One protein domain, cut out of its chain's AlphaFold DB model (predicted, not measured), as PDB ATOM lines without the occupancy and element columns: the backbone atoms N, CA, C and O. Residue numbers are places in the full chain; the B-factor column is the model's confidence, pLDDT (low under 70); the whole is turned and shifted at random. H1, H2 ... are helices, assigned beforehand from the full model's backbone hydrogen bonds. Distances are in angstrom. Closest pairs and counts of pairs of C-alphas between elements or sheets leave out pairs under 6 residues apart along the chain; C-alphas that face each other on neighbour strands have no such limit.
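This is residues 5 to 97 of the 309 residues of the protein "Hypothetical protein" of Rotaria sp. Silwood1 (UniProt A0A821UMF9). Two long helices, H2 and H3, run side by side in opposite ways along the longest axis, with the short H1 on one side of H3 and H4 folding back on the other. The packing among the four is uneven: H4 meets H3 at H3 residues 50 to 57, while H2 is spaced a little off from the others. The printed part has 93 residues with four named helices, H1, H2, H3 and H4 in chain order, and no named strand; the class is all helix. It is compact, with a radius of gyration of the C-alphas of 13.9 A and spans of 41 by 28 by 19 A.

H1 is residues 10 to 18, beginning at C-alpha 10 (-4.992, -35.097, 33.040). H2, residues 22 to 43, is 31.1 A long. H3, residues 50 to 73, is the longest by residues and measures 35.1 A. H4, residues 82 to 96, is 21.0 A long and ends at C-alpha 96 (-21.753, -49.580, 25.757).

H1 and H3 only just touch, with 3 pairs of C-alphas within 8 A, the closest those of Gln 10 and Tyr 66 at 7.2 A; H3 uses residues 62 to 66 alone. H1 and H2 are close but not clearly touching, the closest C-alphas being those of Tyr 17 and Tyr 25, 6.5 A apart. H2 and H3 are close but not clearly touching, at a shallow tilt of 18 degrees, opposite ways; their closest C-alphas, of Ala 29 and Phe 67, are 7.7 A apart. H3 and H4 form a helical hairpin and touch, with the C-alphas of Pro 50 and Ala 96 closest at 4.3 A, at a shallow tilt of 24 degrees. H2 and H4 are near each other; H1 and H4 are apart. Every O i to N i+4 pair is within hydrogen-bond range in H1, H3 and H4, and 17 of 18 in H2.

The C-alphas of Glu 21 and Pro 49 are the two farthest apart, at 40.9 A. The printed part has no cut and no long link. Its mean pLDDT is 70.5, and 47 residues are under 70, among them residues 5 to 31 and 69 to 83.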
ATOM      1  N   ASN A   5      -7.174 -45.860  32.145       43.06
ATOM      2  CA  ASN A   5      -7.524 -44.713  32.980       43.06
ATOM      3  C   ASN A   5      -6.419 -44.308  33.963       43.06
ATOM      4  O   ASN A   5      -6.388 -43.153  34.379       43.06
ATOM      5  N   GLN A   6      -5.517 -45.225  34.324       45.69
ATOM      6  CA  GLN A   6      -4.403 -44.945  35.230       45.69
ATOM      7  C   GLN A   6      -3.243 -44.220  34.523       45.69
ATOM      8  O   GLN A   6      -2.435 -43.573  35.184       45.69
ATOM      9  N   TYR A   7      -3.166 -44.305  33.188       49.44
ATOM     10  CA  TYR A   7      -2.103 -43.697  32.375       49.44
ATOM     11  C   TYR A   7      -2.568 -42.457  31.601       49.44
ATOM     12  O   TYR A   7      -1.759 -41.581  31.313       49.44
ATOM     13  N   ILE A   8      -3.863 -42.338  31.298       51.84
ATOM     14  CA  ILE A   8      -4.463 -41.123  30.726       51.84
ATOM     15  C   ILE A   8      -5.031 -40.265  31.867       51.84
ATOM     16  O   ILE A   8      -6.228 -39.996  31.957       51.84
ATOM     17  N   GLY A   9      -4.164 -39.881  32.802       56.88
ATOM     18  CA  GLY A   9      -4.479 -38.841  33.777       56.88
ATOM     19  C   GLY A   9      -4.274 -37.466  33.143       56.88
ATOM     20  O   GLY A   9      -3.285 -37.270  32.431       56.88
ATOM     21  N   GLN A  10      -5.164 -36.507  33.429       52.94
ATOM     22  CA  GLN A  10      -4.992 -35.097  33.040       52.94
ATOM     23  C   GLN A  10      -3.574 -34.589  33.354       52.94
ATOM     24  O   GLN A  10      -2.997 -33.886  32.537       52.94
ATOM     25  N   GLU A  11      -2.970 -35.024  34.466       58.34
ATOM     26  CA  GLU A  11      -1.605 -34.652  34.858       58.34
ATOM     27  C   GLU A  11      -0.508 -35.055  33.861       58.34
ATOM     28  O   GLU A  11       0.430 -34.290  33.662       58.34
ATOM     29  N   ILE A  12      -0.578 -36.239  33.239       64.50
ATOM     30  CA  ILE A  12       0.457 -36.683  32.284       64.50
ATOM     31  C   ILE A  12       0.369 -35.851  31.009       64.50
ATOM     32  O   ILE A  12       1.386 -35.427  30.466       64.50
ATOM     33  N   LEU A  13      -0.854 -35.588  30.559       60.41
ATOM     34  CA  LEU A  13      -1.123 -34.793  29.372       60.41
ATOM     35  C   LEU A  13      -0.813 -33.297  29.600       60.41
ATOM     36  O   LEU A  13      -0.281 -32.643  28.707       60.41
ATOM     37  N   LEU A  14      -1.058 -32.765  30.802       59.72
ATOM     38  CA  LEU A  14      -0.631 -31.419  31.217       59.72
ATOM     39  C   LEU A  14       0.896 -31.297  31.282       59.72
ATOM     40  O   LEU A  14       1.455 -30.378  30.693       59.72
ATOM     41  N   LYS A  15       1.594 -32.272  31.879       65.62
ATOM     42  CA  LYS A  15       3.071 -32.302  31.898       65.62
ATOM     43  C   LYS A  15       3.678 -32.372  30.493       65.62
ATOM     44  O   LYS A  15       4.747 -31.820  30.254       65.62
ATOM     45  N   LEU A  16       2.997 -33.038  29.558       62.72
ATOM     46  CA  LEU A  16       3.393 -33.083  28.148       62.72
ATOM     47  C   LEU A  16       3.244 -31.714  27.462       62.72
ATOM     48  O   LEU A  16       4.060 -31.374  26.612       62.72
ATOM     49  N   TYR A  17       2.221 -30.941  27.837       60.09
ATOM     50  CA  TYR A  17       2.000 -29.576  27.353       60.09
ATOM     51  C   TYR A  17       3.038 -28.594  27.904       60.09
ATOM     52  O   TYR A  17       3.632 -27.841  27.140       60.09
ATOM     53  N   GLU A  18       3.330 -28.659  29.202       64.19
ATOM     54  CA  GLU A  18       4.324 -27.791  29.855       64.19
ATOM     55  C   GLU A  18       5.761 -28.035  29.357       64.19
ATOM     56  O   GLU A  18       6.597 -27.134  29.406       64.19
ATOM     57  N   GLY A  19       6.061 -29.251  28.887       63.03
ATOM     58  CA  GLY A  19       7.409 -29.675  28.495       63.03
ATOM     59  C   GLY A  19       7.761 -29.547  27.007       63.03
ATOM     60  O   GLY A  19       8.899 -29.847  26.645       63.03
ATOM     61  N   LEU A  20       6.828 -29.151  26.136       65.56
ATOM     62  CA  LEU A  20       7.040 -29.085  24.683       65.56
ATOM     63  C   LEU A  20       6.877 -27.658  24.150       65.56
ATOM     64  O   LEU A  20       5.979 -26.924  24.548       65.56
ATOM     65  N   GLU A  21       7.698 -27.280  23.166       64.38
ATOM     66  CA  GLU A  21       7.421 -26.079  22.374       64.38
ATOM     67  C   GLU A  21       6.068 -26.215  21.660       64.38
ATOM     68  O   GLU A  21       5.759 -27.268  21.097       64.38
ATOM     69  N   LYS A  22       5.295 -25.124  21.598       63.94
ATOM     70  CA  LYS A  22       3.934 -25.066  21.023       63.94
ATOM     71  C   LYS A  22       3.794 -25.752  19.654       63.94
ATOM     72  O   LYS A  22       2.875 -26.531  19.398       63.94
ATOM     73  N   VAL A  23       4.766 -25.534  18.765       63.00
ATOM     74  CA  VAL A  23       4.786 -26.136  17.418       63.00
ATOM     75  C   VAL A  23       4.999 -27.654  17.467       63.00
ATOM     76  O   VAL A  23       4.434 -28.388  16.657       63.00
ATOM     77  N   GLN A  24       5.789 -28.158  18.413       66.50
ATOM     78  CA  GLN A  24       5.969 -29.600  18.594       66.50
ATOM     79  C   GLN A  24       4.757 -30.225  19.277       66.50
ATOM     80  O   GLN A  24       4.310 -31.300  18.876       66.50
ATOM     81  N   TYR A  25       4.183 -29.516  20.244       66.44
ATOM     82  CA  TYR A  25       2.994 -29.940  20.957       66.44
ATOM     83  C   TYR A  25       1.803 -30.162  20.006       66.44
ATOM     84  O   TYR A  25       1.214 -31.242  20.009       66.44
ATOM     85  N   SER A  26       1.507 -29.212  19.111       63.81
ATOM     86  CA  SER A  26       0.424 -29.355  18.119       63.81
ATOM     87  C   SER A  26       0.583 -30.593  17.219       63.81
ATOM     88  O   SER A  26      -0.388 -31.310  16.951       63.81
ATOM     89  N   ARG A  27       1.815 -30.907  16.796       66.56
ATOM     90  CA  ARG A  27       2.126 -32.107  15.996       66.56
ATOM     91  C   ARG A  27       1.956 -33.394  16.801       66.56
ATOM     92  O   ARG A  27       1.398 -34.361  16.281       66.56
ATOM     93  N   VAL A  28       2.405 -33.406  18.056       68.88
ATOM     94  CA  VAL A  28       2.265 -34.552  18.968       68.88
ATOM     95  C   VAL A  28       0.793 -34.796  19.308       68.88
ATOM     96  O   VAL A  28       0.326 -35.928  19.200       68.88
ATOM     97  N   ALA A  29       0.031 -33.748  19.621       67.25
ATOM     98  CA  ALA A  29      -1.403 -33.817  19.884       67.25
ATOM     99  C   ALA A  29      -2.178 -34.383  18.683       67.25
ATOM    100  O   ALA A  29      -2.996 -35.290  18.845       67.25
ATOM    101  N   CYS A  30      -1.868 -33.918  17.468       67.81
ATOM    102  CA  CYS A  30      -2.450 -34.454  16.237       67.81
ATOM    103  C   CYS A  30      -2.121 -35.948  16.050       67.81
ATOM    104  O   CYS A  30      -3.018 -36.752  15.788       67.81
ATOM    105  N   ALA A  31      -0.864 -36.353  16.265       69.75
ATOM    106  CA  ALA A  31      -0.443 -37.750  16.158       69.75
ATOM    107  C   ALA A  31      -1.127 -38.660  17.197       69.75
ATOM    108  O   ALA A  31      -1.603 -39.740  16.842       69.75
ATOM    109  N   ILE A  32      -1.236 -38.214  18.455       70.31
ATOM    110  CA  ILE A  32      -1.966 -38.934  19.512       70.31
ATOM    111  C   ILE A  32      -3.436 -39.079  19.120       70.31
ATOM    112  O   ILE A  32      -3.992 -40.166  19.242       70.31
ATOM    113  N   ARG A  33      -4.062 -38.018  18.598       69.38
ATOM    114  CA  ARG A  33      -5.475 -38.026  18.200       69.38
ATOM    115  C   ARG A  33      -5.741 -38.984  17.036       69.38
ATOM    116  O   ARG A  33      -6.685 -39.768  17.107       69.38
ATOM    117  N   ILE A  34      -4.884 -38.989  16.011       71.62
ATOM    118  CA  ILE A  34      -4.955 -39.955  14.899       71.62
ATOM    119  C   ILE A  34      -4.767 -41.379  15.420       71.62
ATOM    120  O   ILE A  34      -5.547 -42.269  15.073       71.62
ATOM    121  N   LYS A  35      -3.759 -41.608  16.270       73.12
ATOM    122  CA  LYS A  35      -3.466 -42.952  16.770       73.12
ATOM    123  C   LYS A  35      -4.560 -43.470  17.701       73.12
ATOM    124  O   LYS A  35      -4.926 -44.636  17.594       73.12
ATOM    125  N   ALA A  36      -5.135 -42.605  18.536       70.25
ATOM    126  CA  ALA A  36      -6.294 -42.922  19.360       70.25
ATOM    127  C   ALA A  36      -7.480 -43.337  18.482       70.25
ATOM    128  O   ALA A  36      -8.020 -44.416  18.689       70.25
ATOM    129  N   LEU A  37      -7.827 -42.558  17.447       71.06
ATOM    130  CA  LEU A  37      -8.900 -42.909  16.507       71.06
ATOM    131  C   LEU A  37      -8.637 -44.231  15.766       71.06
ATOM    132  O   LEU A  37      -9.571 -45.003  15.558       71.06
ATOM    133  N   GLN A  38      -7.388 -44.524  15.394       74.88
ATOM    134  CA  GLN A  38      -7.016 -45.809  14.789       74.88
ATOM    135  C   GLN A  38      -7.207 -46.979  15.759       74.88
ATOM    136  O   GLN A  38      -7.916 -47.924  15.421       74.88
ATOM    137  N   CYS A  39      -6.651 -46.896  16.971       70.94
ATOM    138  CA  CYS A  39      -6.823 -47.936  17.989       70.94
ATOM    139  C   CYS A  39      -8.305 -48.146  18.316       70.94
ATOM    140  O   CYS A  39      -8.782 -49.268  18.401       70.94
ATOM    141  N   LEU A  40      -9.068 -47.063  18.420       69.31
ATOM    142  CA  LEU A  40     -10.504 -47.093  18.663       69.31
ATOM    143  C   LEU A  40     -11.297 -47.776  17.530       69.31
ATOM    144  O   LEU A  40     -12.244 -48.512  17.808       69.31
ATOM    145  N   ARG A  41     -10.903 -47.598  16.260       72.94
ATOM    146  CA  ARG A  41     -11.490 -48.330  15.117       72.94
ATOM    147  C   ARG A  41     -11.203 -49.833  15.185       72.94
ATOM    148  O   ARG A  41     -12.065 -50.617  14.798       72.94
ATOM    149  N   GLU A  42     -10.039 -50.221  15.699       78.62
ATOM    150  CA  GLU A  42      -9.659 -51.623  15.928       78.62
ATOM    151  C   GLU A  42     -10.409 -52.259  17.115       78.62
ATOM    152  O   GLU A  42     -10.529 -53.479  17.163       78.62
ATOM    153  N   LEU A  43     -10.950 -51.456  18.044       74.00
ATOM    154  CA  LEU A  43     -11.677 -51.949  19.223       74.00
ATOM    155  C   LEU A  43     -13.134 -52.339  18.943       74.00
ATOM    156  O   LEU A  43     -13.633 -53.283  19.542       74.00
ATOM    157  N   LEU A  44     -13.838 -51.629  18.054       71.38
ATOM    158  CA  LEU A  44     -15.270 -51.879  17.802       71.38
ATOM    159  C   LEU A  44     -15.612 -53.309  17.314       71.38
ATOM    160  O   LEU A  44     -16.695 -53.785  17.641       71.38
ATOM    161  N   PRO A  45     -14.758 -54.012  16.545       69.38
ATOM    162  CA  PRO A  45     -14.999 -55.407  16.170       69.38
ATOM    163  C   PRO A  45     -14.790 -56.422  17.303       69.38
ATOM    164  O   PRO A  45     -15.227 -57.566  17.169       69.38
ATOM    165  N   LEU A  46     -14.089 -56.049  18.380       69.62
ATOM    166  CA  LEU A  46     -13.821 -56.949  19.503       69.62
ATOM    167  C   LEU A  46     -15.141 -57.188  20.224       69.62
ATOM    168  O   LEU A  46     -15.698 -56.230  20.727       69.62
ATOM    169  N   GLN A  47     -15.677 -58.409  20.237       75.06
ATOM    170  CA  GLN A  47     -16.981 -58.752  20.836       75.06
ATOM    171  C   GLN A  47     -16.916 -58.757  22.373       75.06
ATOM    172  O   GLN A  47     -17.067 -59.793  23.014       75.06
ATOM    173  N   GLU A  48     -16.641 -57.596  22.953       84.25
ATOM    174  CA  GLU A  48     -16.461 -57.392  24.387       84.25
ATOM    175  C   GLU A  48     -17.797 -57.046  25.077       84.25
ATOM    176  O   GLU A  48     -18.756 -56.628  24.420       84.25
ATOM    177  N   PRO A  49     -17.912 -57.224  26.405       84.81
ATOM    178  CA  PRO A  49     -19.120 -56.861  27.146       84.81
ATOM    179  C   PRO A  49     -19.326 -55.332  27.231       84.81
ATOM    180  O   PRO A  49     -18.359 -54.578  27.112       84.81
ATOM    181  N   PRO A  50     -20.556 -54.847  27.499       87.75
ATOM    182  CA  PRO A  50     -20.879 -53.413  27.550       87.75
ATOM    183  C   PRO A  50     -19.937 -52.588  28.443       87.75
ATOM    184  O   PRO A  50     -19.410 -51.566  28.001       87.75
ATOM    185  N   ASP A  51     -19.625 -53.085  29.644       87.19
ATOM    186  CA  ASP A  51     -18.744 -52.421  30.615       87.19
ATOM    187  C   ASP A  51     -17.337 -52.147  30.063       87.19
ATOM    188  O   ASP A  51     -16.650 -51.215  30.488       87.19
ATOM    189  N   PHE A  52     -16.859 -52.975  29.125       88.00
ATOM    190  CA  PHE A  52     -15.595 -52.717  28.441       88.00
ATOM    191  C   PHE A  52     -15.688 -51.436  27.617       88.00
ATOM    192  O   PHE A  52     -14.841 -50.554  27.763       88.00
ATOM    193  N   TYR A  53     -16.728 -51.305  26.796       87.19
ATOM    194  CA  TYR A  53     -16.924 -50.122  25.966       87.19
ATOM    195  C   TYR A  53     -17.281 -48.885  26.778       87.19
ATOM    196  O   TYR A  53     -16.887 -47.792  26.386       87.19
ATOM    197  N   GLU A  54     -17.941 -49.037  27.927       87.06
ATOM    198  CA  GLU A  54     -18.166 -47.931  28.858       87.06
ATOM    199  C   GLU A  54     -16.833 -47.348  29.352       87.06
ATOM    200  O   GLU A  54     -16.617 -46.137  29.290       87.06
ATOM    201  N   ARG A  55     -15.874 -48.202  29.744       87.06
ATOM    202  CA  ARG A  55     -14.520 -47.748  30.115       87.06
ATOM    203  C   ARG A  55     -13.795 -47.074  28.950       87.06
ATOM    204  O   ARG A  55     -13.101 -46.076  29.157       87.06
ATOM    205  N   VAL A  56     -13.959 -47.593  27.730       85.38
ATOM    206  CA  VAL A  56     -13.401 -46.972  26.517       85.38
ATOM    207  C   VAL A  56     -14.050 -45.609  26.259       85.38
ATOM    208  O   VAL A  56     -13.336 -44.667  25.926       85.38
ATOM    209  N   LEU A  57     -15.362 -45.466  26.466       86.19
ATOM    210  CA  LEU A  57     -16.100 -44.209  26.296       86.19
ATOM    211  C   LEU A  57     -15.650 -43.165  27.320       86.19
ATOM    212  O   LEU A  57     -15.354 -42.033  26.948       86.19
ATOM    213  N   GLN A  58     -15.478 -43.559  28.583       86.25
ATOM    214  CA  GLN A  58     -14.923 -42.689  29.625       86.25
ATOM    215  C   GLN A  58     -13.500 -42.219  29.278       86.25
ATOM    216  O   GLN A  58     -13.174 -41.041  29.431       86.25
ATOM    217  N   SER A  59     -12.651 -43.121  28.776       82.38
ATOM    218  CA  SER A  59     -11.301 -42.770  28.308       82.38
ATOM    219  C   SER A  59     -11.340 -41.832  27.096       82.38
ATOM    220  O   SER A  59     -10.566 -40.876  27.023       82.38
ATOM    221  N   PHE A  60     -12.261 -42.076  26.161       81.81
ATOM    222  CA  PHE A  60     -12.477 -41.241  24.985       81.81
ATOM    223  C   PHE A  60     -12.909 -39.822  25.363       81.81
ATOM    224  O   PHE A  60     -12.332 -38.861  24.858       81.81
ATOM    225  N   ASP A  61     -13.853 -39.681  26.294       81.75
ATOM    226  CA  ASP A  61     -14.345 -38.384  26.764       81.75
ATOM    227  C   ASP A  61     -13.266 -37.581  27.495       81.75
ATOM    228  O   ASP A  61     -13.137 -36.378  27.273       81.75
ATOM    229  N   ARG A  62     -12.422 -38.241  28.300       79.31
ATOM    230  CA  ARG A  62     -11.261 -37.591  28.935       79.31
ATOM    231  C   ARG A  62     -10.271 -37.059  27.903       79.31
ATOM    232  O   ARG A  62      -9.797 -35.930  28.037       79.31
ATOM    233  N   LEU A  63      -9.971 -37.852  26.872       75.75
ATOM    234  CA  LEU A  63      -9.108 -37.422  25.770       75.75
ATOM    235  C   LEU A  63      -9.735 -36.260  24.994       75.75
ATOM    236  O   LEU A  63      -9.046 -35.282  24.706       75.75
ATOM    237  N   ALA A  64     -11.030 -36.338  24.680       74.88
ATOM    238  CA  ALA A  64     -11.749 -35.286  23.968       74.88
ATOM    239  C   ALA A  64     -11.747 -33.965  24.754       74.88
ATOM    240  O   ALA A  64     -11.362 -32.938  24.196       74.88
ATOM    241  N   ALA A  65     -12.072 -34.004  26.050       75.94
ATOM    242  CA  ALA A  65     -12.064 -32.833  26.926       75.94
ATOM    243  C   ALA A  65     -10.670 -32.194  27.025       75.94
ATOM    244  O   ALA A  65     -10.542 -30.973  26.935       75.94
ATOM    245  N   TYR A  66      -9.618 -33.011  27.143       72.12
ATOM    246  CA  TYR A  66      -8.241 -32.517  27.121       72.12
ATOM    247  C   TYR A  66      -7.929 -31.778  25.812       72.12
ATOM    248  O   TYR A  66      -7.475 -30.632  25.833       72.12
ATOM    249  N   PHE A  67      -8.229 -32.386  24.660       69.56
ATOM    250  CA  PHE A  67      -7.980 -31.734  23.376       69.56
ATOM    251  C   PHE A  67      -8.816 -30.463  23.189       69.56
ATOM    252  O   PHE A  67      -8.311 -29.513  22.599       69.56
ATOM    253  N   GLU A  68     -10.047 -30.398  23.701       70.19
ATOM    254  CA  GLU A  68     -10.854 -29.171  23.671       70.19
ATOM    255  C   GLU A  68     -10.242 -28.041  24.502       70.19
ATOM    256  O   GLU A  68     -10.176 -26.909  24.018       70.19
ATOM    257  N   THR A  69      -9.763 -28.328  25.719       67.19
ATOM    258  CA  THR A  69      -9.113 -27.312  26.569       67.19
ATOM    259  C   THR A  69      -7.889 -26.706  25.889       67.19
ATOM    260  O   THR A  69      -7.752 -25.491  25.809       67.19
ATOM    261  N   VAL A  70      -7.071 -27.555  25.283       64.19
ATOM    262  CA  VAL A  70      -5.842 -27.175  24.591       64.19
ATOM    263  C   VAL A  70      -6.122 -26.425  23.283       64.19
ATOM    264  O   VAL A  70      -5.481 -25.418  22.992       64.19
ATOM    265  N   CYS A  71      -7.102 -26.872  22.486       61.53
ATOM    266  CA  CYS A  71      -7.464 -26.196  21.231       61.53
ATOM    267  C   CYS A  71      -8.055 -24.794  21.467       61.53
ATOM    268  O   CYS A  71      -7.999 -23.958  20.571       61.53
ATOM    269  N   ARG A  72      -8.624 -24.517  22.651       62.22
ATOM    270  CA  ARG A  72      -9.065 -23.161  23.025       62.22
ATOM    271  C   ARG A  72      -7.897 -22.228  23.335       62.22
ATOM    272  O   ARG A  72      -8.009 -21.033  23.078       62.22
ATOM    273  N   GLU A  73      -6.800 -22.757  23.869       60.09
ATOM    274  CA  GLU A  73      -5.592 -21.981  24.166       60.09
ATOM    275  C   GLU A  73      -4.730 -21.738  22.916       60.09
ATOM    276  O   GLU A  73      -4.060 -20.707  22.818       60.09
ATOM    277  N   GLU A  74      -4.787 -22.636  21.925       56.94
ATOM    278  CA  GLU A  74      -3.998 -22.543  20.692       56.94
ATOM    279  C   GLU A  74      -4.876 -22.514  19.427       56.94
ATOM    280  O   GLU A  74      -5.315 -23.543  18.917       56.94
ATOM    281  N   GLN A  75      -5.062 -21.319  18.852       54.59
ATOM    282  CA  GLN A  75      -5.894 -21.042  17.661       54.59
ATOM    283  C   GLN A  75      -5.459 -21.754  16.352       54.59
ATOM    284  O   GLN A  75      -6.064 -21.529  15.305       54.59
ATOM    285  N   HIS A  76      -4.421 -22.599  16.370       55.59
ATOM    286  CA  HIS A  76      -3.768 -23.147  15.171       55.59
ATOM    287  C   HIS A  76      -3.815 -24.675  15.016       55.59
ATOM    288  O   HIS A  76      -3.257 -25.189  14.046       55.59
ATOM    289  N   ILE A  77      -4.481 -25.420  15.903       55.88
ATOM    290  CA  ILE A  77      -4.609 -26.879  15.749       55.88
ATOM    291  C   ILE A  77      -5.871 -27.192  14.927       55.88
ATOM    292  O   ILE A  77      -6.977 -26.895  15.382       55.88
ATOM    293  N   PRO A  78      -5.756 -27.816  13.738       52.69
ATOM    294  CA  PRO A  78      -6.923 -28.272  12.996       52.69
ATOM    295  C   PRO A  78      -7.659 -29.325  13.827       52.69
ATOM    296  O   PRO A  78      -7.110 -30.389  14.124       52.69
ATOM    297  N   SER A  79      -8.907 -29.052  14.210       55.06
ATOM    298  CA  SER A  79      -9.765 -30.115  14.727       55.06
ATOM    299  C   SER A  79     -10.027 -31.104  13.583       55.06
ATOM    300  O   SER A  79     -10.347 -30.656  12.479       55.06
ATOM    301  N   PRO A  80      -9.942 -32.432  13.795       55.09
ATOM    302  CA  PRO A  80     -10.546 -33.375  12.862       55.09
ATOM    303  C   PRO A  80     -12.018 -32.997  12.644       55.09
ATOM    304  O   PRO A  80     -12.609 -32.338  13.519       55.09
ATOM    305  N   PRO A  81     -12.619 -33.407  11.513       58.09
ATOM    306  CA  PRO A  81     -14.016 -33.115  11.248       58.09
ATOM    307  C   PRO A  81     -14.836 -33.575  12.452       58.09
ATOM    308  O   PRO A  81     -14.795 -34.748  12.828       58.09
ATOM    309  N   CYS A  82     -15.542 -32.637  13.089       64.38
ATOM    310  CA  CYS A  82     -16.362 -32.890  14.278       64.38
ATOM    311  C   CYS A  82     -17.317 -34.084  14.070       64.38
ATOM    312  O   CYS A  82     -17.629 -34.827  15.001       64.38
ATOM    313  N   GLU A  83     -17.700 -34.326  12.818       66.94
ATOM    314  CA  GLU A  83     -18.551 -35.419  12.374       66.94
ATOM    315  C   GLU A  83     -17.960 -36.825  12.588       66.94
ATOM    316  O   GLU A  83     -18.689 -37.720  13.016       66.94
ATOM    317  N   GLU A  84     -16.654 -37.049  12.375       70.62
ATOM    318  CA  GLU A  84     -16.048 -38.379  12.584       70.62
ATOM    319  C   GLU A  84     -16.010 -38.755  14.068       70.62
ATOM    320  O   GLU A  84     -16.337 -39.882  14.440       70.62
ATOM    321  N   ILE A  85     -15.649 -37.793  14.922       71.31
ATOM    322  CA  ILE A  85     -15.616 -37.959  16.380       71.31
ATOM    323  C   ILE A  85     -17.025 -38.191  16.915       71.31
ATOM    324  O   ILE A  85     -17.235 -39.125  17.685       71.31
ATOM    325  N   THR A  86     -17.994 -37.390  16.465       75.69
ATOM    326  CA  THR A  86     -19.401 -37.532  16.860       75.69
ATOM    327  C   THR A  86     -19.971 -38.880  16.409       75.69
ATOM    328  O   THR A  86     -20.614 -39.580  17.190       75.69
ATOM    329  N   THR A  87     -19.686 -39.303  15.173       77.31
ATOM    330  CA  THR A  87     -20.132 -40.604  14.646       77.31
ATOM    331  C   THR A  87     -19.501 -41.764  15.406       77.31
ATOM    332  O   THR A  87     -20.190 -42.738  15.721       77.31
ATOM    333  N   PHE A  88     -18.207 -41.667  15.718       77.06
ATOM    334  CA  PHE A  88     -17.498 -42.685  16.482       77.06
ATOM    335  C   PHE A  88     -18.039 -42.791  17.911       77.06
ATOM    336  O   PHE A  88     -18.378 -43.892  18.343       77.06
ATOM    337  N   ARG A  89     -18.187 -41.655  18.603       82.81
ATOM    338  CA  ARG A  89     -18.772 -41.573  19.947       82.81
ATOM    339  C   ARG A  89     -20.133 -42.254  19.990       82.81
ATOM    340  O   ARG A  89     -20.318 -43.175  20.775       82.81
ATOM    341  N   ARG A  90     -21.035 -41.887  19.074       83.50
ATOM    342  CA  ARG A  90     -22.374 -42.485  18.969       83.50
ATOM    343  C   ARG A  90     -22.319 -44.001  18.798       83.50
ATOM    344  O   ARG A  90     -23.125 -44.728  19.366       83.50
ATOM    345  N   ARG A  91     -21.376 -44.496  17.993       82.94
ATOM    346  CA  ARG A  91     -21.203 -45.936  17.787       82.94
ATOM    347  C   ARG A  91     -20.707 -46.604  19.070       82.94
ATOM    348  O   ARG A  91     -21.263 -47.620  19.459       82.94
ATOM    349  N   LEU A  92     -19.730 -46.018  19.756       84.75
ATOM    350  CA  LEU A  92     -19.224 -46.528  21.030       84.75
ATOM    351  C   LEU A  92     -20.299 -46.522  22.133       84.75
ATOM    352  O   LEU A  92     -20.410 -47.497  22.869       84.75
ATOM    353  N   GLU A  93     -21.138 -45.486  22.185       88.38
ATOM    354  CA  GLU A  93     -22.315 -45.412  23.062       88.38
ATOM    355  C   GLU A  93     -23.283 -46.576  22.801       88.38
ATOM    356  O   GLU A  93     -23.759 -47.197  23.749       88.38
ATOM    357  N   GLN A  94     -23.521 -46.950  21.537       86.88
ATOM    358  CA  GLN A  94     -24.324 -48.137  21.208       86.88
ATOM    359  C   GLN A  94     -23.669 -49.430  21.719       86.88
ATOM    360  O   GLN A  94     -24.344 -50.267  22.308       86.88
ATOM    361  N   PHE A  95     -22.354 -49.594  21.555       86.38
ATOM    362  CA  PHE A  95     -21.645 -50.768  22.082       86.38
ATOM    363  C   PHE A  95     -21.636 -50.832  23.620       86.38
ATOM    364  O   PHE A  95     -21.653 -51.932  24.174       86.38
ATOM    365  N   ALA A  96     -21.657 -49.683  24.300       89.94
ATOM    366  CA  ALA A  96     -21.753 -49.580  25.757       89.94
ATOM    367  C   ALA A  96     -23.195 -49.694  26.292       89.94
ATOM    368  O   ALA A  96     -23.389 -49.949  27.475       89.94
ATOM    369  N   SER A  97     -24.209 -49.520  25.437       92.19
ATOM    370  CA  SER A  97     -25.624 -49.576  25.829       92.19
ATOM    371  C   SER A  97     -26.018 -50.967  26.324       92.19
ATOM    372  O   SER A  97     -25.463 -51.970  25.862       92.19
TER     373      SER A  97